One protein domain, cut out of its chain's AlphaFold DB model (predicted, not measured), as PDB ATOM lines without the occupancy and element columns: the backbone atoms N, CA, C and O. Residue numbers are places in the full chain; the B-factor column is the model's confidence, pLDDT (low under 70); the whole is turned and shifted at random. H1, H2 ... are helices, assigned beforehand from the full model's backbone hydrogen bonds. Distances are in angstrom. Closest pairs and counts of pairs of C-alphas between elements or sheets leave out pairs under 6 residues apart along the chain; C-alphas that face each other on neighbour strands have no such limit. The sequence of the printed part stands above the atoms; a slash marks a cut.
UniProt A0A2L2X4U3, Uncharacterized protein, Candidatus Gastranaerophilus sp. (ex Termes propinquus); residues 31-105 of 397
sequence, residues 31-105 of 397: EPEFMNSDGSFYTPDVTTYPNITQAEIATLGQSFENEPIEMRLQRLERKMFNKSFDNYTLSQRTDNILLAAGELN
ATOM      1  N   GLU A  31      67.416  -1.117  98.858       72.50
ATOM      2  CA  GLU A  31      66.551  -1.426  99.994       72.50
ATOM      3  C   GLU A  31      66.490  -2.950 100.151       72.50
ATOM      4  O   GLU A  31      66.454  -3.661  99.142       72.50
ATOM      5  N   PRO A  32      66.561  -3.480 101.386       67.06
ATOM      6  CA  PRO A  32      66.509  -4.916 101.596       67.06
ATOM      7  C   PRO A  32      65.191  -5.445 101.028       67.06
ATOM      8  O   PRO A  32      64.125  -5.216 101.594       67.06
ATOM      9  N   GLU A  33      65.267  -6.132  99.890       73.56
ATOM     10  CA  GLU A  33      64.105  -6.774  99.298       73.56
ATOM     11  C   GLU A  33      63.786  -8.016 100.132       73.56
ATOM     12  O   GLU A  33      64.575  -8.963 100.216       73.56
ATOM     13  N   PHE A  34      62.637  -8.012 100.799       73.06
ATOM     14  CA  PHE A  34      62.193  -9.172 101.551       73.06
ATOM     15  C   PHE A  34      61.507 -10.152 100.596       73.06
ATOM     16  O   PHE A  34      60.649  -9.757  99.811       73.06
ATOM     17  N   MET A  35      61.878 -11.433 100.653       74.56
ATOM     18  CA  MET A  35      61.260 -12.480  99.833       74.56
ATOM     19  C   MET A  35      60.099 -13.151 100.572       74.56
ATOM     20  O   MET A  35      60.237 -13.598 101.712       74.56
ATOM     21  N   ASN A  36      58.964 -13.267  99.892       68.31
ATOM     22  CA  ASN A  36      57.843 -14.120 100.260       68.31
ATOM     23  C   ASN A  36      58.218 -15.605 100.127       68.31
ATOM     24  O   ASN A  36      59.198 -15.975  99.476       68.31
ATOM     25  N   SER A  37      57.394 -16.493 100.695       64.19
ATOM     26  CA  SER A  37      57.587 -17.947 100.576       64.19
ATOM     27  C   SER A  37      57.477 -18.479  99.142       64.19
ATOM     28  O   SER A  37      57.924 -19.591  98.874       64.19
ATOM     29  N   ASP A  38      56.874 -17.712  98.233       73.81
ATOM     30  CA  ASP A  38      56.785 -18.013  96.800       73.81
ATOM     31  C   ASP A  38      57.950 -17.418  95.980       73.81
ATOM     32  O   ASP A  38      58.001 -17.592  94.764       73.81
ATOM     33  N   GLY A  39      58.896 -16.736  96.636       80.44
ATOM     34  CA  GLY A  39      60.047 -16.090  96.008       80.44
ATOM     35  C   GLY A  39      59.771 -14.701  95.427       80.44
ATOM     36  O   GLY A  39      60.689 -14.106  94.866       80.44
ATOM     37  N   SER A  40      58.553 -14.163  95.551       79.00
ATOM     38  CA  SER A  40      58.267 -12.776  95.168       79.00
ATOM     39  C   SER A  40      58.827 -11.791  96.197       79.00
ATOM     40  O   SER A  40      58.841 -12.071  97.394       79.00
ATOM     41  N   PHE A  41      59.306 -10.636  95.742       79.75
ATOM     42  CA  PHE A  41      59.768  -9.579  96.638       79.75
ATOM     43  C   PHE A  41      58.589  -8.741  97.132       79.75
ATOM     44  O   PHE A  41      57.673  -8.446  96.364       79.75
ATOM     45  N   TYR A  42      58.624  -8.329  98.398       73.00
ATOM     46  CA  TYR A  42      57.672  -7.376  98.952       73.00
ATOM     47  C   TYR A  42      58.381  -6.157  99.532       73.00
ATOM     48  O   TYR A  42      59.445  -6.248 100.148       73.00
ATOM     49  N   THR A  43      57.742  -5.004  99.364       70.56
ATOM     50  CA  THR A  43      58.055  -3.798 100.122       70.56
ATOM     51  C   THR A  43      57.297  -3.871 101.445       70.56
ATOM     52  O   THR A  43      56.079  -4.084 101.406       70.56
ATOM     53  N   PRO A  44      57.962  -3.739 102.606       68.69
ATOM     54  CA  PRO A  44      57.270  -3.741 103.886       68.69
ATOM     55  C   PRO A  44      56.198  -2.648 103.877       68.69
ATOM     56  O   PRO A  44      56.462  -1.500 103.513       68.69
ATOM     57  N   ASP A  45      54.971  -3.027 104.227       72.44
ATOM     58  CA  ASP A  45      53.888  -2.066 104.379       72.44
ATOM     59  C   ASP A  45      54.206  -1.202 105.605       72.44
ATOM     60  O   ASP A  45      54.308  -1.705 106.722       72.44
ATOM     61  N   VAL A  46      54.396   0.104 105.400       75.31
ATOM     62  CA  VAL A  46      54.603   1.060 106.501       75.31
ATOM     63  C   VAL A  46      53.339   1.243 107.347       75.31
ATOM     64  O   VAL A  46      53.387   1.850 108.421       75.31
ATOM     65  N   THR A  47      52.196   0.735 106.882       84.81
ATOM     66  CA  THR A  47      50.932   0.793 107.609       84.81
ATOM     67  C   THR A  47      51.016  -0.078 108.859       84.81
ATOM     68  O   THR A  47      51.193  -1.293 108.810       84.81
ATOM     69  N   THR A  48      50.887   0.557 110.022       88.19
ATOM     70  CA  THR A  48      50.896  -0.140 111.310       88.19
ATOM     71  C   THR A  48      49.500  -0.674 111.631       88.19
ATOM     72  O   THR A  48      48.528   0.079 111.618       88.19
ATOM     73  N   TYR A  49      49.408  -1.958 111.987       93.12
ATOM     74  CA  TYR A  49      48.159  -2.634 112.369       93.12
ATOM     75  C   TYR A  49      48.208  -3.040 113.853       93.12
ATOM     76  O   TYR A  49      48.450  -4.210 114.160       93.12
ATOM     77  N   PRO A  50      48.000  -2.103 114.798       93.25
ATOM     78  CA  PRO A  50      48.225  -2.350 116.225       93.25
ATOM     79  C   PRO A  50      47.351  -3.478 116.790       93.25
ATOM     80  O   PRO A  50      47.821  -4.273 117.599       93.25
ATOM     81  N   ASN A  51      46.107  -3.603 116.321       92.25
ATOM     82  CA  ASN A  51      45.200  -4.666 116.766       92.25
ATOM     83  C   ASN A  51      45.684  -6.052 116.306       92.25
ATOM     84  O   ASN A  51      45.596  -7.025 117.051       92.25
ATOM     85  N   ILE A  52      46.246  -6.145 115.095       95.62
ATOM     86  CA  ILE A  52      46.848  -7.389 114.602       95.62
ATOM     87  C   ILE A  52      48.104  -7.717 115.401       95.62
ATOM     88  O   ILE A  52      48.259  -8.858 115.819       95.62
ATOM     89  N   THR A  53      48.946  -6.727 115.707       95.81
ATOM     90  CA  THR A  53      50.096  -6.926 116.601       95.81
ATOM     91  C   THR A  53      49.669  -7.498 117.952       95.81
ATOM     92  O   THR A  53      50.277  -8.449 118.442       95.81
ATOM     93  N   GLN A  54      48.619  -6.948 118.563       93.75
ATOM     94  CA  GLN A  54      48.096  -7.447 119.837       93.75
ATOM     95  C   GLN A  54      47.612  -8.895 119.713       93.75
ATOM     96  O   GLN A  54      47.989  -9.732 120.535       93.75
ATOM     97  N   ALA A  55      46.876  -9.220 118.648       95.31
ATOM     98  CA  ALA A  55      46.444 -10.587 118.371       95.31
ATOM     99  C   ALA A  55      47.629 -11.555 118.162       95.31
ATOM    100  O   ALA A  55      47.580 -12.690 118.642       95.31
ATOM    101  N   GLU A  56      48.714 -11.131 117.504       97.25
ATOM    102  CA  GLU A  56      49.954 -11.914 117.355       97.25
ATOM    103  C   GLU A  56      50.614 -12.189 118.703       97.25
ATOM    104  O   GLU A  56      50.920 -13.340 119.012       97.25
ATOM    105  N   ILE A  57      50.768 -11.169 119.545       95.88
ATOM    106  CA  ILE A  57      51.344 -11.334 120.882       95.88
ATOM    107  C   ILE A  57      50.476 -12.284 121.719       95.88
ATOM    108  O   ILE A  57      51.009 -13.207 122.334       95.88
ATOM    109  N   ALA A  58      49.153 -12.117 121.690       93.62
ATOM    110  CA  ALA A  58      48.219 -12.953 122.441       93.62
ATOM    111  C   ALA A  58      48.210 -14.422 121.971       93.62
ATOM    112  O   ALA A  58      48.100 -15.334 122.788       93.62
ATOM    113  N   THR A  59      48.345 -14.666 120.664       95.06
ATOM    114  CA  THR A  59      48.123 -15.997 120.062       95.06
ATOM    115  C   THR A  59      49.419 -16.753 119.760       95.06
ATOM    116  O   THR A  59      49.476 -17.984 119.841       95.06
ATOM    117  N   LEU A  60      50.465 -16.026 119.368       96.75
ATOM    118  CA  LEU A  60      51.755 -16.544 118.902       96.75
ATOM    119  C   LEU A  60      52.904 -16.227 119.869       96.75
ATOM    120  O   LEU A  60      53.961 -16.844 119.751       96.75
ATOM    121  N   GLY A  61      52.715 -15.298 120.812       97.25
ATOM    122  CA  GLY A  61      53.728 -14.906 121.797       97.25
ATOM    123  C   GLY A  61      54.811 -13.957 121.268       97.25
ATOM    124  O   GLY A  61      55.767 -13.678 121.985       97.25
ATOM    125  N   GLN A  62      54.688 -13.471 120.032       97.31
ATOM    126  CA  GLN A  62      55.613 -12.524 119.398       97.31
ATOM    127  C   GLN A  62      54.884 -11.720 118.315       97.31
ATOM    128  O   GLN A  62      53.859 -12.181 117.817       97.31
ATOM    129  N   SER A  63      55.413 -10.550 117.945       96.44
ATOM    130  CA  SER A  63      54.881  -9.720 116.860       96.44
ATOM    131  C   SER A  63      55.670  -9.886 115.564       96.44
ATOM    132  O   SER A  63      56.856 -10.217 115.578       96.44
ATOM    133  N   PHE A  64      55.011  -9.614 114.440       95.31
ATOM    134  CA  PHE A  64      55.608  -9.675 113.103       95.31
ATOM    135  C   PHE A  64      55.383  -8.367 112.340       95.31
ATOM    136  O   PHE A  64      55.072  -8.368 111.156       95.31
ATOM    137  N   GLU A  65      55.523  -7.227 113.021       93.69
ATOM    138  CA  GLU A  65      55.150  -5.908 112.481       93.69
ATOM    139  C   GLU A  65      55.881  -5.510 111.196       93.69
ATOM    140  O   GLU A  65      55.349  -4.715 110.431       93.69
ATOM    141  N   ASN A  66      57.062  -6.081 110.948       90.62
ATOM    142  CA  ASN A  66      57.868  -5.807 109.757       90.62
ATOM    143  C   ASN A  66      57.509  -6.702 108.554       90.62
ATOM    144  O   ASN A  66      58.141  -6.594 107.506       90.62
ATOM    145  N   GLU A  67      56.548  -7.614 108.705       90.56
ATOM    146  CA  GLU A  67      56.080  -8.484 107.627       90.56
ATOM    147  C   GLU A  67      54.820  -7.922 106.944       90.56
ATOM    148  O   GLU A  67      54.068  -7.158 107.560       90.56
ATOM    149  N   PRO A  68      54.511  -8.338 105.700       90.81
ATOM    150  CA  PRO A  68      53.291  -7.947 105.012       90.81
ATOM    151  C   PRO A  68      52.073  -8.402 105.795       90.81
ATOM    152  O   PRO A  68      52.025  -9.534 106.287       90.81
ATOM    153  N   ILE A  69      51.050  -7.550 105.832       93.75
ATOM    154  CA  ILE A  69      49.804  -7.840 106.539       93.75
ATOM    155  C   ILE A  69      49.199  -9.190 106.126       93.75
ATOM    156  O   ILE A  69      48.746  -9.948 106.976       93.75
ATOM    157  N   GLU A  70      49.304  -9.561 104.853       93.12
ATOM    158  CA  GLU A  70      48.819 -10.839 104.327       93.12
ATOM    159  C   GLU A  70      49.438 -12.062 105.022       93.12
ATOM    160  O   GLU A  70      48.724 -12.984 105.429       93.12
ATOM    161  N   MET A  71      50.759 -12.046 105.228       93.62
ATOM    162  CA  MET A  71      51.491 -13.129 105.895       93.62
ATOM    163  C   MET A  71      51.162 -13.189 107.387       93.62
ATOM    164  O   MET A  71      50.974 -14.274 107.950       93.62
ATOM    165  N   ARG A  72      51.038 -12.015 108.014       96.00
ATOM    166  CA  ARG A  72      50.649 -11.861 109.420       96.00
ATOM    167  C   ARG A  72      49.269 -12.463 109.681       96.00
ATOM    168  O   ARG A  72      49.119 -13.318 110.558       96.00
ATOM    169  N   LEU A  73      48.281 -12.092 108.865       96.38
ATOM    170  CA  LEU A  73      46.922 -12.626 108.948       96.38
ATOM    171  C   LEU A  73      46.901 -14.127 108.672       96.38
ATOM    172  O   LEU A  73      46.354 -14.874 109.475       96.38
ATOM    173  N   GLN A  74      47.561 -14.608 107.615       96.75
ATOM    174  CA  GLN A  74      47.572 -16.038 107.294       96.75
ATOM    175  C   GLN A  74      48.145 -16.887 108.442       96.75
ATOM    176  O   GLN A  74      47.647 -17.981 108.729       96.75
ATOM    177  N   ARG A  75      49.178 -16.389 109.134       97.06
ATOM    178  CA  ARG A  75      49.767 -17.058 110.301       97.06
ATOM    179  C   ARG A  75      48.779 -17.146 111.465       97.06
ATOM    180  O   ARG A  75      48.623 -18.225 112.041       97.06
ATOM    181  N   LEU A  76      48.107 -16.042 111.790       97.00
ATOM    182  CA  LEU A  76      47.056 -16.009 112.813       97.00
ATOM    183  C   LEU A  76      45.893 -16.934 112.451       97.00
ATOM    184  O   LEU A  76      45.447 -17.715 113.287       97.00
ATOM    185  N   GLU A  77      45.459 -16.916 111.194       97.19
ATOM    186  CA  GLU A  77      44.341 -17.724 110.712       97.19
ATOM    187  C   GLU A  77      44.626 -19.218 110.844       97.19
ATOM    188  O   GLU A  77      43.830 -19.964 111.422       97.19
ATOM    189  N   ARG A  78      45.806 -19.662 110.396       96.75
ATOM    190  CA  ARG A  78      46.236 -21.057 110.553       96.75
ATOM    191  C   ARG A  78      46.327 -21.449 112.021       96.75
ATOM    192  O   ARG A  78      45.949 -22.562 112.371       96.75
ATOM    193  N   LYS A  79      46.797 -20.546 112.885       96.94
ATOM    194  CA  LYS A  79      46.928 -20.817 114.317       96.94
ATOM    195  C   LYS A  79      45.576 -20.931 115.024       96.94
ATOM    196  O   LYS A  79      45.421 -21.817 115.859       96.94
ATOM    197  N   MET A  80      44.631 -20.048 114.714       95.19
ATOM    198  CA  MET A  80      43.331 -19.967 115.386       95.19
ATOM    199  C   MET A  80      42.285 -20.915 114.798       95.19
ATOM    200  O   MET A  80      41.498 -21.501 115.538       95.19
ATOM    201  N   PHE A  81      42.265 -21.069 113.474       94.88
ATOM    202  CA  PHE A  81      41.189 -21.750 112.745       94.88
ATOM    203  C   PHE A  81      41.652 -22.984 111.973       94.88
ATOM    204  O   PHE A  81      40.817 -23.667 111.381       94.88
ATOM    205  N   ASN A  82      42.960 -23.269 111.946       96.00
ATOM    206  CA  ASN A  82      43.550 -24.357 111.160       96.00
ATOM    207  C   ASN A  82      43.230 -24.276 109.649       96.00
ATOM    208  O   ASN A  82      43.123 -25.295 108.969       96.00
ATOM    209  N   LYS A  83      43.044 -23.058 109.121       95.56
ATOM    210  CA  LYS A  83      42.824 -22.747 107.696       95.56
ATOM    211  C   LYS A  83      43.204 -21.290 107.402       95.56
ATOM    212  O   LYS A  83      43.342 -20.518 108.343       95.56
ATOM    213  N   SER A  84      43.360 -20.927 106.129       94.75
ATOM    214  CA  SER A  84      43.481 -19.532 105.669       94.75
ATOM    215  C   SER A  84      42.171 -19.043 105.053       94.75
ATOM    216  O   SER A  84      41.340 -19.850 104.623       94.75
ATOM    217  N   PHE A  85      41.977 -17.725 105.018       94.19
ATOM    218  CA  PHE A  85      40.809 -17.080 104.410       94.19
ATOM    219  C   PHE A  85      41.210 -16.209 103.214       94.19
ATOM    220  O   PHE A  85      40.811 -15.055 103.111       94.19
ATOM    221  N   ASP A  86      41.989 -16.766 102.287       93.00
ATOM    222  CA  ASP A  86      42.583 -16.014 101.169       93.00
ATOM    223  C   ASP A  86      41.530 -15.404 100.212       93.00
ATOM    224  O   ASP A  86      41.819 -14.482  99.457       93.00
ATOM    225  N   ASN A  87      40.285 -15.894 100.254       91.69
ATOM    226  CA  ASN A  87      39.153 -15.375  99.482       91.69
ATOM    227  C   ASN A  87      38.334 -14.286 100.207       91.69
ATOM    228  O   ASN A  87      37.320 -13.838  99.673       91.69
ATOM    229  N   TYR A  88      38.720 -13.902 101.424       89.12
ATOM    230  CA  TYR A  88      38.048 -12.872 102.216       89.12
ATOM    231  C   TYR A  88      38.771 -11.537 102.048       89.12
ATOM    232  O   TYR A  88      39.986 -11.481 101.863       89.12
ATOM    233  N   THR A  89      38.024 -10.440 102.156       90.81
ATOM    234  CA  THR A  89      38.628  -9.101 102.168       90.81
ATOM    235  C   THR A  89      39.474  -8.897 103.427       90.81
ATOM    236  O   THR A  89      39.197  -9.488 104.473       90.81
ATOM    237  N   LEU A  90      40.471  -8.012 103.349       90.44
ATOM    238  CA  LEU A  90      41.367  -7.693 104.465       90.44
ATOM    239  C   LEU A  90      40.610  -7.361 105.765       90.44
ATOM    240  O   LEU A  90      40.931  -7.887 106.831       90.44
ATOM    241  N   SER A  91      39.565  -6.537 105.660       88.38
ATOM    242  CA  SER A  91      38.716  -6.151 106.794       88.38
ATOM    243  C   SER A  91      38.005  -7.363 107.410       88.38
ATOM    244  O   SER A  91      38.118  -7.587 108.610       88.38
ATOM    245  N   GLN A  92      37.391  -8.234 106.600       88.25
ATOM    246  CA  GLN A  92      36.718  -9.439 107.109       88.25
ATOM    247  C   GLN A  92      37.681 -10.413 107.802       88.25
ATOM    248  O   GLN A  92      37.321 -11.046 108.797       88.25
ATOM    249  N   ARG A  93      38.899 -10.561 107.275       94.81
ATOM    250  CA  ARG A  93      39.943 -11.411 107.870       94.81
ATOM    251  C   ARG A  93      40.381 -10.873 109.227       94.81
ATOM    252  O   ARG A  93      40.429 -11.623 110.201       94.81
ATOM    253  N   THR A  94      40.620  -9.565 109.289       93.19
ATOM    254  CA  THR A  94      40.975  -8.841 110.516       93.19
ATOM    255  C   THR A  94      39.872  -8.991 111.566       93.19
ATOM    256  O   THR A  94      40.157  -9.428 112.678       93.19
ATOM    257  N   ASP A  95      38.609  -8.755 111.201       89.31
ATOM    258  CA  ASP A  95      37.454  -8.930 112.091       89.31
ATOM    259  C   ASP A  95      37.377 -10.350 112.665       89.31
ATOM    260  O   ASP A  95      37.205 -10.541 113.872       89.31
ATOM    261  N   ASN A  96      37.541 -11.371 111.818       90.19
ATOM    262  CA  ASN A  96      37.498 -12.767 112.255       90.19
ATOM    263  C   ASN A  96      38.602 -13.083 113.269       90.19
ATOM    264  O   ASN A  96      38.335 -13.741 114.278       90.19
ATOM    265  N   ILE A  97      39.823 -12.605 113.022       94.25
ATOM    266  CA  ILE A  97      40.961 -12.769 113.932       94.25
ATOM    267  C   ILE A  97      40.699 -12.062 115.259       94.25
ATOM    268  O   ILE A  97      40.845 -12.682 116.309       94.25
ATOM    269  N   LEU A  98      40.298 -10.791 115.233       91.56
ATOM    270  CA  LEU A  98      40.102 -10.014 116.457       91.56
ATOM    271  C   LEU A  98      38.941 -10.558 117.291       91.56
ATOM    272  O   LEU A  98      38.995 -10.553 118.521       91.56
ATOM    273  N   LEU A  99      37.913 -11.098 116.640       89.25
ATOM    274  CA  LEU A  99      36.839 -11.800 117.325       89.25
ATOM    275  C   LEU A  99      37.339 -13.080 118.009       89.25
ATOM    276  O   LEU A  99      36.992 -13.329 119.163       89.25
ATOM    277  N   ALA A 100      38.141 -13.894 117.322       90.00
ATOM    278  CA  ALA A 100      38.688 -15.124 117.892       90.00
ATOM    279  C   ALA A 100      39.735 -14.859 118.986       90.00
ATOM    280  O   ALA A 100      39.810 -15.625 119.946       90.00
ATOM    281  N   ALA A 101      40.479 -13.755 118.882       88.62
ATOM    282  CA  ALA A 101      41.388 -13.267 119.919       88.62
ATOM    283  C   ALA A 101      40.648 -12.787 121.181       88.62
ATOM    284  O   ALA A 101      41.266 -12.629 122.228       88.62
ATOM    285  N   GLY A 102      39.333 -12.548 121.095       84.69
ATOM    286  CA  GLY A 102      38.552 -11.927 122.166       84.69
ATOM    287  C   GLY A 102      38.743 -10.411 122.275       84.69
ATOM    288  O   GLY A 102      38.225  -9.808 123.211       84.69
ATOM    289  N   GLU A 103      39.440  -9.795 121.319       82.81
ATOM    290  CA  GLU A 103      39.694  -8.350 121.261       82.81
ATOM    291  C   GLU A 103      38.459  -7.580 120.760       82.81
ATOM    292  O   GLU A 103      38.185  -6.461 121.196       82.81
ATOM    293  N   LEU A 104      37.644  -8.192 119.890       80.19
ATOM    294  CA  LEU A 104      36.345  -7.638 119.502       80.19
ATOM    295  C   LEU A 104      35.238  -8.105 120.451       80.19
ATOM    296  O   LEU A 104      34.744  -9.233 120.379       80.19
ATOM    297  N   ASN A 105      34.774  -7.189 121.300       81.19
ATOM    298  CA  ASN A 105      33.601  -7.406 122.139       81.19
ATOM    299  C   ASN A 105      32.306  -7.120 121.364       81.19
ATOM    300  O   ASN A 105      31.718  -6.041 121.460       81.19
TER     301      ASN A 105
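What this domain is: This is residues 31 to 105 of the 397 residues of an uncharacterized protein of Candidatus Gastranaerophilus sp. (ex Termes propinquus) (UniProt A0A2L2X4U3). Three short helices cluster as a small triangle, each touching the other two, running the same way but crossed at steep tilts, and a long tail, residues 31 to 49, lies off to one end of them. Near its start the tail folds back in a small loop, where residues 34 to 35 pair antiparallel with residues 41 to 42, and it makes much of the length of an elongated outline of 40 by 23 by 20 A. The printed part has 75 residues with three named helices, in the order H1, H2, H3, and no named strand. The class is all helix, though under half of the residues, 35 of 75, are in named elements. The whole is compact, with a radius of gyration of the C-alphas of 12.3 A.

How they stand to each other: Start with the longest helix, H2, residues 69 to 81. Look next at H1, residues 50 to 60, which touches H2: the closest C-alphas are those of Glu 56 and Leu 76, 6.8 A apart. These two helices run the same way at a steep tilt of 42 degrees. H3, residues 90 to 100, touches H2 too, and the closest C-alphas here are those of Glu 77 and Ile 97, 6.8 A apart. H2 and H3 run the same way at a tilt of 36 degrees, only just steep. H3 also touches H1, with Ala 55 and Leu 98 the closest at 6.6 A between their C-alphas. H1 and H3 run the same way at a steep tilt of 48 degrees. The helix packing is mostly crossed, with no touching pair at a shallow tilt. In the backbones of H1, H2 and H3 every O i to N i+4 pair is within hydrogen-bond range.

Where its parts are: Find C-alpha 69 at (49.804, -7.840, 106.539); from there H2 runs 17.5 A to C-alpha 81 at (41.189, -21.750, 112.745). Go back to C-alpha 50 at (48.225, -2.350, 116.225), where H1 begins, and follow it for 14.9 A to C-alpha 60. H3 begins at C-alpha 90 and ends 15.6 A away at C-alpha 100, at (38.688, -15.124, 117.892).

The domain as a whole: The two C-alphas farthest apart are those of the first and last printed residues, Glu 31 and Asn 105, 40.1 A apart. Residues 31 to 49 have no named element, and their C-alphas lie 9 to 23 A from the mean of the C-alphas. The links from H1 to H2 and from H2 to H3 are both short, with 8 residues each. The printed part has no cut. In the B-factor column you will find a mean pLDDT of 88.5 over the printed part; under 70 are residue 32, residues 36 to 37 and residue 44 of this model.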